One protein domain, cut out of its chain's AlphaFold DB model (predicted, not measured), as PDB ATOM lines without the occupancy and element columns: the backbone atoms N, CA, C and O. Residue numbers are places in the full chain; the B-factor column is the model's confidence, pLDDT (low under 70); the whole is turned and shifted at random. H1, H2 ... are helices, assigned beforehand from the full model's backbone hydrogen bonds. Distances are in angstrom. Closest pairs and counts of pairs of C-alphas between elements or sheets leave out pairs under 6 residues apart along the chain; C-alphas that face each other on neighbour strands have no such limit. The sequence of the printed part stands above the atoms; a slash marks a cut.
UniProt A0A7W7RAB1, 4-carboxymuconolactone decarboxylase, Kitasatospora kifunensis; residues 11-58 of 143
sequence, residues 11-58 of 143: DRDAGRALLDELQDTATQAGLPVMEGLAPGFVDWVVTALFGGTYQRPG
ATOM      1  N   ASP A  11      42.013  21.740 -33.899       95.81
ATOM      2  CA  ASP A  11      42.104  22.543 -35.113       95.81
ATOM      3  C   ASP A  11      42.405  21.638 -36.310       95.81
ATOM      4  O   ASP A  11      43.493  21.076 -36.446       95.81
ATOM      5  N   ARG A  12      41.401  21.474 -37.170       96.12
ATOM      6  CA  ARG A  12      41.463  20.600 -38.341       96.12
ATOM      7  C   ARG A  12      42.513  21.062 -39.350       96.12
ATOM      8  O   ARG A  12      43.261  20.230 -39.862       96.12
ATOM      9  N   ASP A  13      42.586  22.363 -39.609       96.94
ATOM     10  CA  ASP A  13      43.465  22.926 -40.633       96.94
ATOM     11  C   ASP A  13      44.920  22.875 -40.165       96.94
ATOM     12  O   ASP A  13      45.797  22.425 -40.907       96.94
ATOM     13  N   ALA A  14      45.170  23.215 -38.896       96.12
ATOM     14  CA  ALA A  14      46.483  23.033 -38.281       96.12
ATOM     15  C   ALA A  14      46.896  21.553 -38.249       96.12
ATOM     16  O   ALA A  14      48.060  21.222 -38.482       96.12
ATOM     17  N   GLY A  15      45.943  20.647 -38.003       96.88
ATOM     18  CA  GLY A  15      46.181  19.209 -38.046       96.88
ATOM     19  C   GLY A  15      46.595  18.716 -39.427       96.88
ATOM     20  O   GLY A  15      47.550  17.949 -39.539       96.88
ATOM     21  N   ARG A  16      45.925  19.189 -40.483       96.69
ATOM     22  CA  ARG A  16      46.283  18.850 -41.861       96.69
ATOM     23  C   ARG A  16      47.660  19.394 -42.239       96.69
ATOM     24  O   ARG A  16      48.465  18.647 -42.787       96.69
ATOM     25  N   ALA A  17      47.948  20.649 -41.895       96.75
ATOM     26  CA  ALA A  17      49.250  21.255 -42.158       96.75
ATOM     27  C   ALA A  17      50.387  20.479 -41.471       96.75
ATOM     28  O   ALA A  17      51.396  20.168 -42.101       96.75
ATOM     29  N   LEU A  18      50.197  20.103 -40.203       96.62
ATOM     30  CA  LEU A  18      51.194  19.338 -39.461       96.62
ATOM     31  C   LEU A  18      51.352  17.908 -39.996       96.62
ATOM     32  O   LEU A  18      52.466  17.391 -40.034       96.62
ATOM     33  N   LEU A  19      50.268  17.252 -40.415       96.69
ATOM     34  CA  LEU A  19      50.355  15.939 -41.057       96.69
ATOM     35  C   LEU A  19      51.250  15.996 -42.306       96.69
ATOM     36  O   LEU A  19      52.122  15.144 -42.457       96.69
ATOM     37  N   ASP A  20      51.064  17.007 -43.155       96.00
ATOM     38  CA  ASP A  20      51.838  17.194 -44.390       96.00
ATOM     39  C   ASP A  20      53.312  17.563 -44.111       96.00
ATOM     40  O   ASP A  20      54.218  17.210 -44.872       96.00
ATOM     41  N   GLU A  21      53.583  18.222 -42.981       95.50
ATOM     42  CA  GLU A  21      54.946  18.449 -42.496       95.50
ATOM     43  C   GLU A  21      55.610  17.139 -42.045       95.50
ATOM     44  O   GLU A  21      56.745  16.855 -42.435       95.50
ATOM     45  N   LEU A  22      54.910  16.331 -41.245       95.81
ATOM     46  CA  LEU A  22      55.474  15.158 -40.575       95.81
ATOM     47  C   LEU A  22      55.548  13.916 -41.466       95.81
ATOM     48  O   LEU A  22      56.515  13.158 -41.381       95.81
ATOM     49  N   GLN A  23      54.535  13.682 -42.298       95.56
ATOM     50  CA  GLN A  23      54.390  12.450 -43.065       95.56
ATOM     51  C   GLN A  23      54.568  12.700 -44.557       95.56
ATOM     52  O   GLN A  23      53.905  13.548 -45.149       95.56
ATOM     53  N   ASP A  24      55.435  11.905 -45.177       93.88
ATOM     54  CA  ASP A  24      55.564  11.879 -46.629       93.88
ATOM     55  C   ASP A  24      54.380  11.175 -47.310       93.88
ATOM     56  O   ASP A  24      53.572  10.482 -46.685       93.88
ATOM     57  N   THR A  25      54.303  11.328 -48.633       93.62
ATOM     58  CA  THR A  25      53.241  10.747 -49.461       93.62
ATOM     59  C   THR A  25      53.122   9.234 -49.284       93.62
ATOM     60  O   THR A  25      52.013   8.704 -49.280       93.62
ATOM     61  N   ALA A  26      54.245   8.528 -49.111       92.38
ATOM     62  CA  ALA A  26      54.247   7.082 -48.915       92.38
ATOM     63  C   ALA A  26      53.604   6.692 -47.574       92.38
ATOM     64  O   ALA A  26      52.806   5.760 -47.516       92.38
ATOM     65  N   THR A  27      53.896   7.440 -46.511       93.75
ATOM     66  CA  THR A  27      53.321   7.234 -45.176       93.75
ATOM     67  C   THR A  27      51.823   7.543 -45.162       93.75
ATOM     68  O   THR A  27      51.051   6.835 -44.519       93.75
ATOM     69  N   GLN A  28      51.389   8.544 -45.933       94.44
ATOM     70  CA  GLN A  28      49.977   8.914 -46.058       94.44
ATOM     71  C   GLN A  28      49.180   8.042 -47.050       94.44
ATOM     72  O   GLN A  28      47.954   8.148 -47.104       94.44
ATOM     73  N   ALA A  29      49.826   7.164 -47.828       93.19
ATOM     74  CA  ALA A  29      49.199   6.459 -48.953       93.19
ATOM     75  C   ALA A  29      47.981   5.596 -48.567       93.19
ATOM     76  O   ALA A  29      47.097   5.360 -49.390       93.19
ATOM     77  N   GLY A  30      47.911   5.140 -47.313       91.19
ATOM     78  CA  GLY A  30      46.775   4.371 -46.801       91.19
ATOM     79  C   GLY A  30      45.537   5.209 -46.463       91.19
ATOM     80  O   GLY A  30      44.440   4.654 -46.391       91.19
ATOM     81  N   LEU A  31      45.672   6.526 -46.272       92.94
ATOM     82  CA  LEU A  31      44.578   7.372 -45.784       92.94
ATOM     83  C   LEU A  31      43.362   7.395 -46.725       92.94
ATOM     84  O   LEU A  31      42.259   7.169 -46.233       92.94
ATOM     85  N   PRO A  32      43.492   7.561 -48.058       94.12
ATOM     86  CA  PRO A  32      42.325   7.553 -48.946       94.12
ATOM     87  C   PRO A  32      41.555   6.227 -48.927       94.12
ATOM     88  O   PRO A  32      40.329   6.215 -49.016       94.12
ATOM     89  N   VAL A  33      42.265   5.102 -48.771       93.88
ATOM     90  CA  VAL A  33      41.639   3.777 -48.645       93.88
ATOM     91  C   VAL A  33      40.831   3.694 -47.352       93.88
ATOM     92  O   VAL A  33      39.699   3.212 -47.366       93.88
ATOM     93  N   MET A  34      41.386   4.188 -46.242       94.50
ATOM     94  CA  MET A  34      40.686   4.222 -44.955       94.50
ATOM     95  C   MET A  34      39.476   5.155 -44.983       94.50
ATOM     96  O   MET A  34      38.445   4.801 -44.427       94.50
ATOM     97  N   GLU A  35      39.564   6.294 -45.669       94.44
ATOM     98  CA  GLU A  35      38.434   7.213 -45.834       94.44
ATOM     99  C   GLU A  35      37.303   6.581 -46.661       94.44
ATOM    100  O   GLU A  35      36.132   6.740 -46.334       94.44
ATOM    101  N   GLY A  36      37.636   5.795 -47.691       96.62
ATOM    102  CA  GLY A  36      36.640   5.025 -48.440       96.62
ATOM    103  C   GLY A  36      35.970   3.921 -47.611       96.62
ATOM    104  O   GLY A  36      34.788   3.641 -47.803       96.62
ATOM    105  N   LEU A  37      36.710   3.302 -46.684       97.25
ATOM    106  CA  LEU A  37      36.198   2.251 -45.799       97.25
ATOM    107  C   LEU A  37      35.376   2.810 -44.627       97.25
ATOM    108  O   LEU A  37      34.373   2.216 -44.235       97.25
ATOM    109  N   ALA A  38      35.813   3.932 -44.060       97.12
ATOM    110  CA  ALA A  38      35.225   4.580 -42.896       97.12
ATOM    111  C   ALA A  38      35.186   6.109 -43.102       97.12
ATOM    112  O   ALA A  38      36.036   6.823 -42.559       97.12
ATOM    113  N   PRO A  39      34.200   6.622 -43.863       97.31
ATOM    114  CA  PRO A  39      34.091   8.049 -44.152       97.31
ATOM    115  C   PRO A  39      34.058   8.908 -42.884       97.31
ATOM    116  O   PRO A  39      33.318   8.622 -41.939       97.31
ATOM    117  N   GLY A  40      34.864   9.968 -42.861       96.06
ATOM    118  CA  GLY A  40      35.042  10.884 -41.737       96.06
ATOM    119  C   GLY A  40      36.021  10.402 -40.664       96.06
ATOM    120  O   GLY A  40      36.409  11.195 -39.802       96.06
ATOM    121  N   PHE A  41      36.463   9.140 -40.688       96.38
ATOM    122  CA  PHE A  41      37.379   8.636 -39.666       96.38
ATOM    123  C   PHE A  41      38.798   9.174 -39.844       96.38
ATOM    124  O   PHE A  41      39.432   9.529 -38.851       96.38
ATOM    125  N   VAL A  42      39.290   9.307 -41.083       95.56
ATOM    126  CA  VAL A  42      40.604   9.929 -41.320       95.56
ATOM    127  C   VAL A  42      40.589  11.365 -40.829       95.56
ATOM    128  O   VAL A  42      41.515  11.798 -40.148       95.56
ATOM    129  N   ASP A  43      39.508  12.085 -41.107       95.81
ATOM    130  CA  ASP A  43      39.361  13.454 -40.647       95.81
ATOM    131  C   ASP A  43      39.353  13.584 -39.120       95.81
ATOM    132  O   ASP A  43      40.010  14.464 -38.552       95.81
ATOM    133  N   TRP A  44      38.651  12.671 -38.447       97.06
ATOM    134  CA  TRP A  44      38.664  12.590 -36.993       97.06
ATOM    135  C   TRP A  44      40.079  12.332 -36.463       97.06
ATOM    136  O   TRP A  44      40.515  13.028 -35.546       97.06
ATOM    137  N   VAL A  45      40.828  11.399 -37.065       95.62
ATOM    138  CA  VAL A  45      42.228  11.116 -36.698       95.62
ATOM    139  C   VAL A  45      43.098  12.362 -36.871       95.62
ATOM    140  O   VAL A  45      43.831  12.730 -35.950       95.62
ATOM    141  N   VAL A  46      43.007  13.041 -38.018       96.56
ATOM    142  CA  VAL A  46      43.799  14.246 -38.304       96.56
ATOM    143  C   VAL A  46      43.501  15.345 -37.290       96.56
ATOM    144  O   VAL A  46      44.419  15.888 -36.672       96.56
ATOM    145  N   THR A  47      42.222  15.621 -37.054       97.19
ATOM    146  CA  THR A  47      41.784  16.678 -36.137       97.19
ATOM    147  C   THR A  47      42.150  16.362 -34.686       97.19
ATOM    148  O   THR A  47      42.660  17.225 -33.977       97.19
ATOM    149  N   ALA A  48      41.930  15.129 -34.224       96.62
ATOM    150  CA  ALA A  48      42.161  14.753 -32.830       96.62
ATOM    151  C   ALA A  48      43.654  14.620 -32.486       96.62
ATOM    152  O   ALA A  48      44.102  15.032 -31.407       96.62
ATOM    153  N   LEU A  49      44.443  14.031 -33.387       95.69
ATOM    154  CA  LEU A  49      45.849  13.743 -33.119       95.69
ATOM    155  C   LEU A  49      46.729  14.935 -33.493       95.69
ATOM    156  O   LEU A  49      47.347  15.538 -32.612       95.69
ATOM    157  N   PHE A  50      46.753  15.309 -34.770       96.31
ATOM    158  CA  PHE A  50      47.631  16.362 -35.282       96.31
ATOM    159  C   PHE A  50      47.084  17.749 -34.950       96.31
ATOM    160  O   PHE A  50      47.830  18.611 -34.495       96.31
ATOM    161  N   GLY A  51      45.773  17.943 -35.100       96.56
ATOM    162  CA  GLY A  51      45.067  19.179 -34.754       96.56
ATOM    163  C   GLY A  51      44.830  19.381 -33.260       96.56
ATOM    164  O   GLY A  51      44.404  20.456 -32.842       96.56
ATOM    165  N   GLY A  52      45.110  18.354 -32.450       95.75
ATOM    166  CA  GLY A  52      44.866  18.351 -31.015       95.75
ATOM    167  C   GLY A  52      46.089  17.990 -30.195       95.75
ATOM    168  O   GLY A  52      46.805  18.857 -29.694       95.75
ATOM    169  N   THR A  53      46.339  16.692 -30.031       95.12
ATOM    170  CA  THR A  53      47.409  16.170 -29.159       95.12
ATOM    171  C   THR A  53      48.785  16.786 -29.448       95.12
ATOM    172  O   THR A  53      49.532  17.099 -28.511       95.12
ATOM    173  N   TYR A  54      49.122  16.985 -30.724       94.88
ATOM    174  CA  TYR A  54      50.385  17.596 -31.140       94.88
ATOM    175  C   TYR A  54      50.447  19.114 -30.924       94.88
ATOM    176  O   TYR A  54      51.538  19.631 -30.703       94.88
ATOM    177  N   GLN A  55      49.305  19.806 -30.894       93.12
ATOM    178  CA  GLN A  55      49.230  21.257 -30.668       93.12
ATOM    179  C   GLN A  55      49.467  21.647 -29.205       93.12
ATOM    180  O   GLN A  55      49.641  22.817 -28.869       93.12
ATOM    181  N   ARG A  56      49.479  20.667 -28.293       92.94
ATOM    182  CA  ARG A  56      49.741  20.925 -26.876       92.94
ATOM    183  C   ARG A  56      51.181  21.430 -26.687       92.94
ATOM    184  O   ARG A  56      52.111  20.832 -27.228       92.94
ATOM    185  N   PRO A  57      51.418  22.462 -25.866       90.56
ATOM    186  CA  PRO A  57      52.777  22.885 -25.548       90.56
ATOM    187  C   PRO A  57      53.456  21.897 -24.585       90.56
ATOM    188  O   PRO A  57      52.803  21.058 -23.963       90.56
ATOM    189  N   GLY A  58      54.775  22.028 -24.428       91.38
ATOM    190  CA  GLY A  58      55.548  21.347 -23.379       91.38
ATOM    191  C   GLY A  58      56.388  20.152 -23.832       91.38
ATOM    192  O   GLY A  58      57.247  19.721 -23.073       91.38
TER     193      GLY A  58
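What this domain is: This is residues 11 to 58 of the 143 residues of the protein "4-carboxymuconolactone decarboxylase" of Kitasatospora kifunensis (UniProt A0A7W7RAB1). Four helices follow one another round an open frame: H1 makes one side, short H2 stands at a turn, H3 comes next, and H4 runs back to meet H1. H3 and H4 form a helical hairpin, H4 crosses H1 at a wide angle, and residues 56 to 58 stick out as a tail. The printed part has 48 residues, with the named helices in the order H1, H2, H3, H4 and no named strand; its class is all helix. It is compact, with a radius of gyration of the C-alphas of 10.8 A, and has an elongated outline of 34 by 20 by 15 A.

How they stand to each other: H1, residues 12 to 22, and H4, residues 41 to 50, touch about perpendicular, at 76 degrees; their closest C-alphas, those of Gly 15 and Phe 50, are 4.2 A apart. H2, residues 25 to 28, is apart from H1 and H4. H2 and H3, residues 31 to 37, meet only through their link. H3 touches H4 at a steep tilt of 39 degrees, opposite ways, with the C-alphas of Glu 35 and Val 42 closest at 5.7 A. H1 and H3 are apart. In H1, H3 and H4 every O i to N i+4 pair is within hydrogen-bond range; H2 is too short for such a pair.

Where its parts are: H1 begins with C-alpha 12 at (41.463, 20.600, -38.341) and is 15.2 A long from first to last C-alpha. H2 measures 5.1 A and H3 9.8 A in the same way. H4 measures 13.6 A and ends with C-alpha 50 at (47.631, 16.362, -35.282).

The domain as a whole: The C-alphas of Gly 36 and Gly 58 are the two farthest apart, at 35.4 A. The printed part has no cut, and the links H1 to H2, H2 to H3 and H3 to H4 are tight. The mean pLDDT of the printed part is 95.2, and no printed residue is under 70.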